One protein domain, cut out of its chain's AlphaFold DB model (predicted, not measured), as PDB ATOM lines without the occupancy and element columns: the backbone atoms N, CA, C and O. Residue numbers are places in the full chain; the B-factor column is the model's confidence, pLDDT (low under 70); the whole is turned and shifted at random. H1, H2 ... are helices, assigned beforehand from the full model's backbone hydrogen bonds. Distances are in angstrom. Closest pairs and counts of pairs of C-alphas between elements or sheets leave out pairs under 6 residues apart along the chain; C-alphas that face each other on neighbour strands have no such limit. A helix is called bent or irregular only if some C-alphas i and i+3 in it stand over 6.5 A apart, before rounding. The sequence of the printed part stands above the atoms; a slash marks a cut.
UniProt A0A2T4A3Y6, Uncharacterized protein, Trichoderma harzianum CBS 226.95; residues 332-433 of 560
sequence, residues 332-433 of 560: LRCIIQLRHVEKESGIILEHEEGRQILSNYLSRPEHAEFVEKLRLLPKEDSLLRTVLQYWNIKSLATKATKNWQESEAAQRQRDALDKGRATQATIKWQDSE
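What this domain is: This is residues 332 to 433 of the 560 residues of an uncharacterized protein of Trichoderma harzianum CBS 226.95 (UniProt A0A2T4A3Y6). Two long helices, H5 and H7, make a wide V with the short H6 at its corner; H1, H2, H3 and H4 form a loose head round the first end of H5, and H8 follows the last end of H7. Residues 415 to 423 and 425 to 431 stick out on the H7 arm. The printed part has 102 residues with eight named helices, H1 to H8 in order, and no named strand: all helix. It is only just loose, close to extended, with a radius of gyration of the C-alphas of 18.9 A, and flat, spanning 53 by 37 by 19 A.

Where its parts are: Find C-alpha 383 at (210.413, 268.720, 348.121); from there H5 runs 25.8 A to residue 400. Next come H6, residues 402 to 405, H7, residues 408 to 424 and 23.9 A long, and H8, residues 427 to 430. Go back to C-alpha 332 at (212.159, 275.445, 336.722) for H1, residues 332 to 345, 19.9 A. H2 is residues 351 to 357, H3 359 to 362, and H4 365 to 375, irregular, with C-alphas 366 and 369 7.7 A apart.

How they stand to each other: With residues 384 to 388 alone, H5 touches H1, closest at the C-alphas of Leu 384 and Ile 335, 6.0 A, opposite ways at a steep tilt of 45 degrees. H2 only just touches H5, with 3 pairs of C-alphas within 8 A, closest His 351 and Leu 383, 6.1 A. H5 and H7 are only just apart, 8.1 A at the closest. Every O i to N i+4 pair is within hydrogen-bond range in H1, H2, H5 and H7, and 5 of 7 in H4; H3, H6 and H8 are too short for one.

The domain as a whole: The C-alphas of Arg 375 and Ile 427 are farthest apart, 53.6 A. The printed part has no cut and no long link. Look for pLDDT under 70 in 42 residues, among them 405 to 412 and 419 to 433.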
ATOM      1  N   LEU A 332     212.095 276.736 337.365       68.19
ATOM      2  CA  LEU A 332     212.159 275.445 336.722       68.19
ATOM      3  C   LEU A 332     213.576 274.965 336.462       68.19
ATOM      4  O   LEU A 332     213.908 273.859 336.880       68.19
ATOM      5  N   ARG A 333     214.436 275.769 335.845       65.75
ATOM      6  CA  ARG A 333     215.839 275.393 335.637       65.75
ATOM      7  C   ARG A 333     216.591 275.190 336.955       65.75
ATOM      8  O   ARG A 333     217.328 274.214 337.072       65.75
ATOM      9  N   CYS A 334     216.359 276.046 337.948       60.91
ATOM     10  CA  CYS A 334     216.956 275.939 339.281       60.91
ATOM     11  C   CYS A 334     216.517 274.649 339.997       60.91
ATOM     12  O   CYS A 334     217.360 273.872 340.443       60.91
ATOM     13  N   ILE A 335     215.213 274.356 340.017       74.06
ATOM     14  CA  ILE A 335     214.669 273.130 340.615       74.06
ATOM     15  C   ILE A 335     215.155 271.884 339.862       74.06
ATOM     16  O   ILE A 335     215.478 270.882 340.495       74.06
ATOM     17  N   ILE A 336     215.239 271.919 338.525       73.56
ATOM     18  CA  ILE A 336     215.752 270.794 337.722       73.56
ATOM     19  C   ILE A 336     217.213 270.497 338.075       73.56
ATOM     20  O   ILE A 336     217.564 269.332 338.256       73.56
ATOM     21  N   GLN A 337     218.051 271.529 338.196       64.88
ATOM     22  CA  GLN A 337     219.465 271.378 338.546       64.88
ATOM     23  C   GLN A 337     219.648 270.866 339.974       64.88
ATOM     24  O   GLN A 337     220.376 269.901 340.185       64.88
ATOM     25  N   LEU A 338     218.948 271.443 340.950       64.56
ATOM     26  CA  LEU A 338     219.016 270.972 342.334       64.56
ATOM     27  C   LEU A 338     218.486 269.538 342.463       64.56
ATOM     28  O   LEU A 338     219.083 268.715 343.151       64.56
ATOM     29  N   ARG A 339     217.441 269.178 341.708       84.19
ATOM     30  CA  ARG A 339     216.951 267.796 341.669       84.19
ATOM     31  C   ARG A 339     217.942 266.835 341.011       84.19
ATOM     32  O   ARG A 339     217.921 265.642 341.310       84.19
ATOM     33  N   HIS A 340     218.761 267.312 340.078       62.59
ATOM     34  CA  HIS A 340     219.837 266.513 339.503       62.59
ATOM     35  C   HIS A 340     220.900 266.211 340.560       62.59
ATOM     36  O   HIS A 340     221.233 265.043 340.727       62.59
ATOM     37  N   VAL A 341     221.296 267.217 341.350       58.19
ATOM     38  CA  VAL A 341     222.219 267.052 342.483       58.19
ATOM     39  C   VAL A 341     221.677 266.046 343.500       58.19
ATOM     40  O   VAL A 341     222.386 265.104 343.821       58.19
ATOM     41  N   GLU A 342     220.406 266.143 343.918       75.31
ATOM     42  CA  GLU A 342     219.808 265.163 344.850       75.31
ATOM     43  C   GLU A 342     219.849 263.718 344.317       75.31
ATOM     44  O   GLU A 342     219.909 262.757 345.082       75.31
ATOM     45  N   LYS A 343     219.768 263.536 342.991       69.38
ATOM     46  CA  LYS A 343     219.849 262.207 342.364       69.38
ATOM     47  C   LYS A 343     221.276 261.678 342.294       69.38
ATOM     48  O   LYS A 343     221.446 260.464 342.340       69.38
ATOM     49  N   GLU A 344     222.254 262.556 342.111       60.03
ATOM     50  CA  GLU A 344     223.664 262.183 341.985       60.03
ATOM     51  C   GLU A 344     224.319 261.956 343.346       60.03
ATOM     52  O   GLU A 344     225.062 260.992 343.506       60.03
ATOM     53  N   SER A 345     224.008 262.797 344.334       56.25
ATOM     54  CA  SER A 345     224.559 262.693 345.687       56.25
ATOM     55  C   SER A 345     223.804 261.702 346.573       56.25
ATOM     56  O   SER A 345     224.355 261.219 347.558       56.25
ATOM     57  N   GLY A 346     222.532 261.423 346.264       75.56
ATOM     58  CA  GLY A 346     221.629 260.675 347.144       75.56
ATOM     59  C   GLY A 346     221.173 261.458 348.382       75.56
ATOM     60  O   GLY A 346     220.404 260.923 349.177       75.56
ATOM     61  N   ILE A 347     221.611 262.712 348.536       72.94
ATOM     62  CA  ILE A 347     221.269 263.599 349.651       72.94
ATOM     63  C   ILE A 347     220.103 264.489 349.218       72.94
ATOM     64  O   ILE A 347     220.167 265.143 348.176       72.94
ATOM     65  N   ILE A 348     219.032 264.506 350.010       79.88
ATOM     66  CA  ILE A 348     217.840 265.323 349.757       79.88
ATOM     67  C   ILE A 348     218.057 266.722 350.330       79.88
ATOM     68  O   ILE A 348     218.600 266.868 351.421       79.88
ATOM     69  N   LEU A 349     217.640 267.748 349.582       70.81
ATOM     70  CA  LEU A 349     217.705 269.128 350.046       70.81
ATOM     71  C   LEU A 349     216.745 269.317 351.225       70.81
ATOM     72  O   LEU A 349     215.565 268.962 351.129       70.81
ATOM     73  N   GLU A 350     217.238 269.925 352.303       80.06
ATOM     74  CA  GLU A 350     216.425 270.267 353.468       80.06
ATOM     75  C   GLU A 350     215.189 271.072 353.047       80.06
ATOM     76  O   GLU A 350     215.248 271.995 352.225       80.06
ATOM     77  N   HIS A 351     214.030 270.712 353.600       81.44
ATOM     78  CA  HIS A 351     212.753 271.287 353.162       81.44
ATOM     79  C   HIS A 351     212.678 272.789 353.406       81.44
ATOM     80  O   HIS A 351     212.042 273.490 352.622       81.44
ATOM     81  N   GLU A 352     213.315 273.279 354.467       71.75
ATOM     82  CA  GLU A 352     213.342 274.704 354.796       71.75
ATOM     83  C   GLU A 352     214.097 275.505 353.728       71.75
ATOM     84  O   GLU A 352     213.568 276.467 353.170       71.75
ATOM     85  N   GLU A 353     215.275 275.022 353.334       63.03
ATOM     86  CA  GLU A 353     216.076 275.610 352.258       63.03
ATOM     87  C   GLU A 353     215.335 275.539 350.911       63.03
ATOM     88  O   GLU A 353     215.243 276.523 350.170       63.03
ATOM     89  N   GLY A 354     214.691 274.403 350.623       71.31
ATOM     90  CA  GLY A 354     213.834 274.238 349.450       71.31
ATOM     91  C   GLY A 354     212.648 275.213 349.415       71.31
ATOM     92  O   GLY A 354     212.338 275.766 348.359       71.31
ATOM     93  N   ARG A 355     211.991 275.475 350.554       78.00
ATOM     94  CA  ARG A 355     210.893 276.456 350.658       78.00
ATOM     95  C   ARG A 355     211.384 277.880 350.480       78.00
ATOM     96  O   ARG A 355     210.708 278.652 349.806       78.00
ATOM     97  N   GLN A 356     212.551 278.213 351.020       68.44
ATOM     98  CA  GLN A 356     213.144 279.537 350.863       68.44
ATOM     99  C   GLN A 356     213.444 279.843 349.389       68.44
ATOM    100  O   GLN A 356     213.093 280.919 348.898       68.44
ATOM    101  N   ILE A 357     213.984 278.863 348.650       63.25
ATOM    102  CA  ILE A 357     214.225 278.948 347.196       63.25
ATOM    103  C   ILE A 357     212.920 279.164 346.411       63.25
ATOM    104  O   ILE A 357     212.923 279.821 345.368       63.25
ATOM    105  N   LEU A 358     211.806 278.619 346.902       74.06
ATOM    106  CA  LEU A 358     210.496 278.649 346.246       74.06
ATOM    107  C   LEU A 358     209.543 279.704 346.813       74.06
ATOM    108  O   LEU A 358     208.391 279.746 346.385       74.06
ATOM    109  N   SER A 359     209.986 280.536 347.753       76.62
ATOM    110  CA  SER A 359     209.126 281.415 348.556       76.62
ATOM    111  C   SER A 359     208.206 282.275 347.685       76.62
ATOM    112  O   SER A 359     206.990 282.137 347.757       76.62
ATOM    113  N   ASN A 360     208.769 283.024 346.735       71.31
ATOM    114  CA  ASN A 360     208.017 283.868 345.795       71.31
ATOM    115  C   ASN A 360     206.987 283.105 344.940       71.31
ATOM    116  O   ASN A 360     205.990 283.675 344.496       71.31
ATOM    117  N   TYR A 361     207.236 281.824 344.662       76.69
ATOM    118  CA  TYR A 361     206.302 280.973 343.932       76.69
ATOM    119  C   TYR A 361     205.200 280.451 344.856       76.69
ATOM    120  O   TYR A 361     204.023 280.556 344.527       76.69
ATOM    121  N   LEU A 362     205.566 279.934 346.025       79.12
ATOM    122  CA  LEU A 362     204.641 279.338 346.988       79.12
ATOM    123  C   LEU A 362     203.747 280.369 347.691       79.12
ATOM    124  O   LEU A 362     202.649 280.017 348.106       79.12
ATOM    125  N   SER A 363     204.161 281.634 347.769       78.19
ATOM    126  CA  SER A 363     203.366 282.728 348.346       78.19
ATOM    127  C   SER A 363     202.151 283.133 347.506       78.19
ATOM    128  O   SER A 363     201.343 283.943 347.957       78.19
ATOM    129  N   ARG A 364     202.003 282.609 346.284       81.56
ATOM    130  CA  ARG A 364     200.873 282.958 345.421       81.56
ATOM    131  C   ARG A 364     199.574 282.291 345.900       81.56
ATOM    132  O   ARG A 364     199.590 281.082 346.160       81.56
ATOM    133  N   PRO A 365     198.437 283.014 345.961       81.25
ATOM    134  CA  PRO A 365     197.171 282.471 346.465       81.25
ATOM    135  C   PRO A 365     196.720 281.193 345.747       81.25
ATOM    136  O   PRO A 365     196.225 280.263 346.380       81.25
ATOM    137  N   GLU A 366     196.968 281.087 344.437       79.56
ATOM    138  CA  GLU A 366     196.627 279.911 343.629       79.56
ATOM    139  C   GLU A 366     197.426 278.638 343.976       79.56
ATOM    140  O   GLU A 366     197.260 277.594 343.331       79.56
ATOM    141  N   HIS A 367     198.349 278.715 344.935       83.12
ATOM    142  CA  HIS A 367     199.176 277.606 345.401       83.12
ATOM    143  C   HIS A 367     198.951 277.257 346.874       83.12
ATOM    144  O   HIS A 367     199.560 276.298 347.340       83.12
ATOM    145  N   ALA A 368     198.030 277.925 347.580       83.25
ATOM    146  CA  ALA A 368     197.762 277.689 349.002       83.25
ATOM    147  C   ALA A 368     197.477 276.208 349.334       83.25
ATOM    148  O   ALA A 368     198.111 275.632 350.215       83.25
ATOM    149  N   GLU A 369     196.613 275.540 348.562       82.44
ATOM    150  CA  GLU A 369     196.308 274.113 348.759       82.44
ATOM    151  C   GLU A 369     197.533 273.206 348.523       82.44
ATOM    152  O   GLU A 369     197.704 272.168 349.165       82.44
ATOM    153  N   PHE A 370     198.417 273.592 347.598       87.25
ATOM    154  CA  PHE A 370     199.657 272.865 347.335       87.25
ATOM    155  C   PHE A 370     200.698 273.098 348.438       87.25
ATOM    156  O   PHE A 370     201.405 272.165 348.813       87.25
ATOM    157  N   VAL A 371     200.752 274.302 349.012       86.50
ATOM    158  CA  VAL A 371     201.614 274.629 350.155       86.50
ATOM    159  C   VAL A 371     201.261 273.781 351.375       86.50
ATOM    160  O   VAL A 371     202.175 273.249 352.006       86.50
ATOM    161  N   GLU A 372     199.972 273.567 351.662       86.19
ATOM    162  CA  GLU A 372     199.556 272.658 352.742       86.19
ATOM    163  C   GLU A 372     200.002 271.214 352.481       86.19
ATOM    164  O   GLU A 372     200.534 270.551 353.371       86.19
ATOM    165  N   LYS A 373     199.898 270.736 351.235       85.44
ATOM    166  CA  LYS A 373     200.406 269.404 350.854       85.44
ATOM    167  C   LYS A 373     201.919 269.299 351.017       85.44
ATOM    168  O   LYS A 373     202.411 268.266 351.460       85.44
ATOM    169  N   LEU A 374     202.658 270.364 350.704       85.69
ATOM    170  CA  LEU A 374     204.098 270.409 350.940       85.69
ATOM    171  C   LEU A 374     204.429 270.414 352.434       85.69
ATOM    172  O   LEU A 374     205.458 269.865 352.802       85.69
ATOM    173  N   ARG A 375     203.623 271.027 353.314       84.81
ATOM    174  CA  ARG A 375     203.851 271.005 354.779       84.81
ATOM    175  C   ARG A 375     203.747 269.609 355.385       84.81
ATOM    176  O   ARG A 375     204.451 269.323 356.344       84.81
ATOM    177  N   LEU A 376     202.909 268.757 354.807       89.00
ATOM    178  CA  LEU A 376     202.718 267.371 355.238       89.00
ATOM    179  C   LEU A 376     203.710 266.391 354.589       89.00
ATOM    180  O   LEU A 376     203.603 265.185 354.805       89.00
ATOM    181  N   LEU A 377     204.646 266.884 353.772       89.38
ATOM    182  CA  LEU A 377     205.622 266.045 353.086       89.38
ATOM    183  C   LEU A 377     206.610 265.446 354.108       89.38
ATOM    184  O   LEU A 377     207.212 266.207 354.869       89.38
ATOM    185  N   PRO A 378     206.817 264.113 354.134       90.12
ATOM    186  CA  PRO A 378     207.832 263.495 354.981       90.12
ATOM    187  C   PRO A 378     209.221 264.077 354.701       90.12
ATOM    188  O   PRO A 378     209.554 264.348 353.549       90.12
ATOM    189  N   LYS A 379     210.055 264.231 355.737       81.81
ATOM    190  CA  LYS A 379     211.420 264.779 355.594       81.81
ATOM    191  C   LYS A 379     212.286 263.979 354.615       81.81
ATOM    192  O   LYS A 379     213.099 264.555 353.904       81.81
ATOM    193  N   GLU A 380     212.027 262.678 354.521       84.44
ATOM    194  CA  GLU A 380     212.728 261.749 353.629       84.44
ATOM    195  C   GLU A 380     212.292 261.855 352.157       84.44
ATOM    196  O   GLU A 380     212.865 261.202 351.285       84.44
ATOM    197  N   ASP A 381     211.263 262.652 351.860       87.31
ATOM    198  CA  ASP A 381     210.798 262.891 350.501       87.31
ATOM    199  C   ASP A 381     211.353 264.206 349.950       87.31
ATOM    200  O   ASP A 381     211.375 265.244 350.604       87.31
ATOM    201  N   SER A 382     211.759 264.190 348.680       88.50
ATOM    202  CA  SER A 382     212.269 265.390 348.013       88.50
ATOM    203  C   SER A 382     211.151 266.398 347.742       88.50
ATOM    204  O   SER A 382     210.238 266.167 346.934       88.50
ATOM    205  N   LEU A 383     211.276 267.570 348.363       88.44
ATOM    206  CA  LEU A 383     210.413 268.720 348.121       88.44
ATOM    207  C   LEU A 383     210.476 269.161 346.649       88.44
ATOM    208  O   LEU A 383     209.443 269.359 346.007       88.44
ATOM    209  N   LEU A 384     211.679 269.215 346.074       83.44
ATOM    210  CA  LEU A 384     211.910 269.609 344.680       83.44
ATOM    211  C   LEU A 384     211.242 268.656 343.684       83.44
ATOM    212  O   LEU A 384     210.638 269.086 342.697       83.44
ATOM    213  N   ARG A 385     211.296 267.345 343.948       88.62
ATOM    214  CA  ARG A 385     210.595 266.334 343.146       88.62
ATOM    215  C   ARG A 385     209.087 266.559 343.167       88.62
ATOM    216  O   ARG A 385     208.455 266.476 342.113       88.62
ATOM    217  N   THR A 386     208.528 266.827 344.341       89.25
ATOM    218  CA  THR A 386     207.088 267.034 344.538       89.25
ATOM    219  C   THR A 386     206.603 268.276 343.788       89.25
ATOM    220  O   THR A 386     205.581 268.233 343.102       89.25
ATOM    221  N   VAL A 387     207.392 269.353 343.801       86.06
ATOM    222  CA  VAL A 387     207.131 270.582 343.032       86.06
ATOM    223  C   VAL A 387     207.181 270.334 341.520       86.06
ATOM    224  O   VAL A 387     206.258 270.727 340.805       86.06
ATOM    225  N   LEU A 388     208.185 269.607 341.017       83.38
ATOM    226  CA  LEU A 388     208.256 269.242 339.593       83.38
ATOM    227  C   LEU A 388     207.073 268.373 339.149       83.38
ATOM    228  O   LEU A 388     206.555 268.541 338.044       83.38
ATOM    229  N   GLN A 389     206.636 267.439 339.996       83.88
ATOM    230  CA  GLN A 389     205.467 266.604 339.718       83.88
ATOM    231  C   GLN A 389     204.189 267.437 339.655       83.88
ATOM    232  O   GLN A 389     203.411 267.279 338.714       83.88
ATOM    233  N   TYR A 390     204.003 268.355 340.604       84.62
ATOM    234  CA  TYR A 390     202.868 269.269 340.617       84.62
ATOM    235  C   TYR A 390     202.805 270.126 339.347       84.62
ATOM    236  O   TYR A 390     201.758 270.201 338.703       84.62
ATOM    237  N   TRP A 391     203.930 270.692 338.909       81.50
ATOM    238  CA  TRP A 391     203.994 271.434 337.647       81.50
ATOM    239  C   TRP A 391     203.704 270.592 336.421       81.50
ATOM    240  O   TRP A 391     203.025 271.063 335.510       81.50
ATOM    241  N   ASN A 392     204.178 269.350 336.390       76.50
ATOM    242  CA  ASN A 392     203.878 268.454 335.285       76.50
ATOM    243  C   ASN A 392     202.371 268.145 335.224       76.50
ATOM    244  O   ASN A 392     201.769 268.220 334.157       76.50
ATOM    245  N   ILE A 393     201.734 267.899 336.374       80.12
ATOM    246  CA  ILE A 393     200.281 267.690 336.471       80.12
ATOM    247  C   ILE A 393     199.519 268.943 336.029       80.12
ATOM    248  O   ILE A 393     198.617 268.835 335.199       80.12
ATOM    249  N   LYS A 394     199.899 270.136 336.511       76.38
ATOM    250  CA  LYS A 394     199.260 271.393 336.090       76.38
ATOM    251  C   LYS A 394     199.443 271.645 334.596       76.38
ATOM    252  O   LYS A 394     198.477 271.985 333.927       76.38
ATOM    253  N   SER A 395     200.641 271.416 334.059       69.50
ATOM    254  CA  SER A 395     200.915 271.548 332.624       69.50
ATOM    255  C   SER A 395     200.044 270.601 331.801       69.50
ATOM    256  O   SER A 395     199.456 271.021 330.810       69.50
ATOM    257  N   LEU A 396     199.908 269.341 332.221       72.38
ATOM    258  CA  LEU A 396     199.040 268.366 331.558       72.38
ATOM    259  C   LEU A 396     197.562 268.759 331.645       72.38
ATOM    260  O   LEU A 396     196.861 268.669 330.642       72.38
ATOM    261  N   ALA A 397     197.102 269.245 332.800       73.94
ATOM    262  CA  ALA A 397     195.737 269.734 332.977       73.94
ATOM    263  C   ALA A 397     195.454 270.951 332.083       73.94
ATOM    264  O   ALA A 397     194.446 270.973 331.385       73.94
ATOM    265  N   THR A 398     196.375 271.918 332.018       72.56
ATOM    266  CA  THR A 398     196.287 273.064 331.102       72.56
ATOM    267  C   THR A 398     196.243 272.599 329.648       72.56
ATOM    268  O   THR A 398     195.378 273.042 328.898       72.56
ATOM    269  N   LYS A 399     197.099 271.648 329.256       68.50
ATOM    270  CA  LYS A 399     197.128 271.077 327.898       68.50
ATOM    271  C   LYS A 399     195.887 270.257 327.535       68.50
ATOM    272  O   LYS A 399     195.599 270.058 326.356       68.50
ATOM    273  N   ALA A 400     195.151 269.779 328.534       66.94
ATOM    274  CA  ALA A 400     193.881 269.089 328.354       66.94
ATOM    275  C   ALA A 400     192.689 270.051 328.189       66.94
ATOM    276  O   ALA A 400     191.610 269.606 327.807       66.94
ATOM    277  N   THR A 401     192.860 271.355 328.450       71.19
ATOM    278  CA  THR A 401     191.785 272.339 328.255       71.19
ATOM    279  C   THR A 401     191.548 272.631 326.774       71.19
ATOM    280  O   THR A 401     192.493 272.734 325.989       71.19
ATOM    281  N   LYS A 402     190.277 272.830 326.404       62.91
ATOM    282  CA  LYS A 402     189.866 273.177 325.036       62.91
ATOM    283  C   LYS A 402     190.556 274.457 324.538       62.91
ATOM    284  O   LYS A 402     191.141 274.452 323.461       62.91
ATOM    285  N   ASN A 403     190.618 275.489 325.385       70.38
ATOM    286  CA  ASN A 403     191.275 276.764 325.071       70.38
ATOM    287  C   ASN A 403     192.762 276.603 324.733       70.38
ATOM    288  O   ASN A 403     193.271 277.271 323.839       70.38
ATOM    289  N   TRP A 404     193.475 275.712 325.430       71.88
ATOM    290  CA  TRP A 404     194.869 275.449 325.092       71.88
ATOM    291  C   TRP A 404     194.983 274.646 323.795       71.88
ATOM    292  O   TRP A 404     195.804 274.987 322.952       71.88
ATOM    293  N   GLN A 405     194.147 273.623 323.590       64.06
ATOM    294  CA  GLN A 405     194.171 272.778 322.385       64.06
ATOM    295  C   GLN A 405     193.852 273.530 321.083       64.06
ATOM    296  O   GLN A 405     194.299 273.108 320.010       64.06
ATOM    297  N   GLU A 406     193.100 274.624 321.187       69.88
ATOM    298  CA  GLU A 406     192.737 275.533 320.093       69.88
ATOM    299  C   GLU A 406     193.709 276.725 319.961       69.88
ATOM    300  O   GLU A 406     193.615 277.493 319.008       69.88
ATOM    301  N   SER A 407     194.679 276.869 320.874       67.62
ATOM    302  CA  SER A 407     195.666 277.956 320.833       67.62
ATOM    303  C   SER A 407     196.726 277.765 319.742       67.62
ATOM    304  O   SER A 407     197.120 276.640 319.415       67.62
ATOM    305  N   GLU A 408     197.295 278.875 319.255       62.53
ATOM    306  CA  GLU A 408     198.450 278.849 318.345       62.53
ATOM    307  C   GLU A 408     199.636 278.059 318.913       62.53
ATOM    308  O   GLU A 408     200.356 277.394 318.171       62.53
ATOM    309  N   ALA A 409     199.849 278.098 320.230       63.69
ATOM    310  CA  ALA A 409     200.938 277.369 320.873       63.69
ATOM    311  C   ALA A 409     200.762 275.844 320.744       63.69
ATOM    312  O   ALA A 409     201.730 275.132 320.465       63.69
ATOM    313  N   ALA A 410     199.533 275.339 320.889       65.75
ATOM    314  CA  ALA A 410     199.232 273.928 320.654       65.75
ATOM    315  C   ALA A 410     199.342 273.559 319.171       65.75
ATOM    316  O   ALA A 410     199.823 272.470 318.853       65.75
ATOM    317  N   GLN A 411     198.966 274.471 318.268       68.12
ATOM    318  CA  GLN A 411     199.126 274.266 316.830       68.12
ATOM    319  C   GLN A 411     200.605 274.155 316.437       68.12
ATOM    320  O   GLN A 411     201.001 273.153 315.848       68.12
ATOM    321  N   ARG A 412     201.455 275.086 316.885       68.75
ATOM    322  CA  ARG A 412     202.911 275.037 316.662       68.75
ATOM    323  C   ARG A 412     203.539 273.762 317.228       68.75
ATOM    324  O   ARG A 412     204.453 273.204 316.623       68.75
ATOM    325  N   GLN A 413     203.051 273.273 318.373       71.00
ATOM    326  CA  GLN A 413     203.520 272.012 318.946       71.00
ATOM    327  C   GLN A 413     203.112 270.798 318.090       71.00
ATOM    328  O   GLN A 413     203.930 269.895 317.906       71.00
ATOM    329  N   ARG A 414     201.879 270.763 317.563       71.12
ATOM    330  CA  ARG A 414     201.431 269.719 316.625       71.12
ATOM    331  C   ARG A 414     202.259 269.744 315.343       71.12
ATOM    332  O   ARG A 414     202.846 268.725 314.995       71.12
ATOM    333  N   ASP A 415     202.428 270.919 314.745       71.00
ATOM    334  CA  ASP A 415     203.203 271.093 313.516       71.00
ATOM    335  C   ASP A 415     204.674 270.686 313.705       71.00
ATOM    336  O   ASP A 415     205.276 270.070 312.827       71.00
ATOM    337  N   ALA A 416     205.269 270.981 314.866       65.31
ATOM    338  CA  ALA A 416     206.623 270.545 315.197       65.31
ATOM    339  C   ALA A 416     206.729 269.017 315.346       65.31
ATOM    340  O   ALA A 416     207.707 268.418 314.891       65.31
ATOM    341  N   LEU A 417     205.729 268.371 315.955       67.56
ATOM    342  CA  LEU A 417     205.672 266.912 316.071       67.56
ATOM    343  C   LEU A 417     205.475 266.243 314.709       67.56
ATOM    344  O   LEU A 417     206.131 265.238 314.431       67.56
ATOM    345  N   ASP A 418     204.633 266.811 313.850       70.81
ATOM    346  CA  ASP A 418     204.379 266.295 312.506       70.81
ATOM    347  C   ASP A 418     205.596 266.488 311.595       70.81
ATOM    348  O   ASP A 418     206.004 265.543 310.920       70.81
ATOM    349  N   LYS A 419     206.279 267.639 311.670       69.56
ATOM    350  CA  LYS A 419     207.583 267.854 311.013       69.56
ATOM    351  C   LYS A 419     208.644 266.881 311.521       69.56
ATOM    352  O   LYS A 419     209.419 266.345 310.728       69.56
ATOM    353  N   GLY A 420     208.666 266.611 312.826       58.09
ATOM    354  CA  GLY A 420     209.543 265.610 313.427       58.09
ATOM    355  C   GLY A 420     209.279 264.209 312.873       58.09
ATOM    356  O   GLY A 420     210.212 263.537 312.441       58.09
ATOM    357  N   ARG A 421     208.011 263.787 312.803       67.19
ATOM    358  CA  ARG A 421     207.615 262.491 312.224       67.19
ATOM    359  C   ARG A 421     207.926 262.399 310.734       67.19
ATOM    360  O   ARG A 421     208.454 261.381 310.300       67.19
ATOM    361  N   ALA A 422     207.657 263.456 309.971       65.56
ATOM    362  CA  ALA A 422     207.978 263.527 308.549       65.56
ATOM    363  C   ALA A 422     209.492 263.410 308.313       65.56
ATOM    364  O   ALA A 422     209.928 262.637 307.465       65.56
ATOM    365  N   THR A 423     210.301 264.088 309.132       65.88
ATOM    366  CA  THR A 423     211.768 263.991 309.088       65.88
ATOM    367  C   THR A 423     212.235 262.572 309.417       65.88
ATOM    368  O   THR A 423     213.052 262.015 308.688       65.88
ATOM    369  N   GLN A 424     211.666 261.946 310.452       61.75
ATOM    370  CA  GLN A 424     211.982 260.567 310.845       61.75
ATOM    371  C   GLN A 424     211.540 259.508 309.819       61.75
ATOM    372  O   GLN A 424     212.085 258.404 309.786       61.75
ATOM    373  N   ALA A 425     210.567 259.835 308.966       58.81
ATOM    374  CA  ALA A 425     210.115 258.976 307.877       58.81
ATOM    375  C   ALA A 425     211.037 259.023 306.643       58.81
ATOM    376  O   ALA A 425     210.915 258.165 305.770       58.81
ATOM    377  N   THR A 426     211.970 259.978 306.561       63.84
ATOM    378  CA  THR A 426     212.911 260.061 305.433       63.84
ATOM    379  C   THR A 426     214.000 258.990 305.511       63.84
ATOM    380  O   THR A 426     214.546 258.719 306.582       63.84
ATOM    381  N   ILE A 427     214.379 258.431 304.356       54.41
ATOM    382  CA  ILE A 427     215.468 257.439 304.233       54.41
ATOM    383  C   ILE A 427     216.780 258.007 304.804       54.41
ATOM    384  O   ILE A 427     217.451 257.355 305.596       54.41
ATOM    385  N   LYS A 428     217.074 259.283 304.519       64.19
ATOM    386  CA  LYS A 428     218.260 259.995 305.024       64.19
ATOM    387  C   LYS A 428     218.328 260.043 306.556       64.19
ATOM    388  O   LYS A 428     219.408 259.902 307.123       64.19
ATOM    389  N   TRP A 429     217.198 260.234 307.240       66.94
ATOM    390  CA  TRP A 429     217.171 260.175 308.702       66.94
ATOM    391  C   TRP A 429     217.268 258.733 309.201       66.94
ATOM    392  O   TRP A 429     218.011 258.475 310.143       66.94
ATOM    393  N   GLN A 430     216.580 257.786 308.557       61.72
ATOM    394  CA  GLN A 430     216.616 256.368 308.932       61.72
ATOM    395  C   GLN A 430     218.008 255.740 308.810       61.72
ATOM    396  O   GLN A 430     218.303 254.829 309.585       61.72
ATOM    397  N   ASP A 431     218.854 256.243 307.915       69.19
ATOM    398  CA  ASP A 431     220.242 255.799 307.731       69.19
ATOM    399  C   ASP A 431     221.254 256.612 308.557       69.19
ATOM    400  O   ASP A 431     222.446 256.306 308.571       69.19
ATOM    401  N   SER A 432     220.793 257.635 309.283       66.75
ATOM    402  CA  SER A 432     221.659 258.466 310.118       66.75
ATOM    403  C   SER A 432     222.164 257.727 311.360       66.75
ATOM    404  O   SER A 432     221.491 256.871 311.947       66.75
ATOM    405  N   GLU A 433     223.337 258.137 311.838       62.53
ATOM    406  CA  GLU A 433     223.922 257.626 313.078       62.53
ATOM    407  C   GLU A 433     223.028 257.907 314.303       62.53
ATOM    408  O   GLU A 433     222.966 257.110 315.238       62.53
TER     409      GLU A 433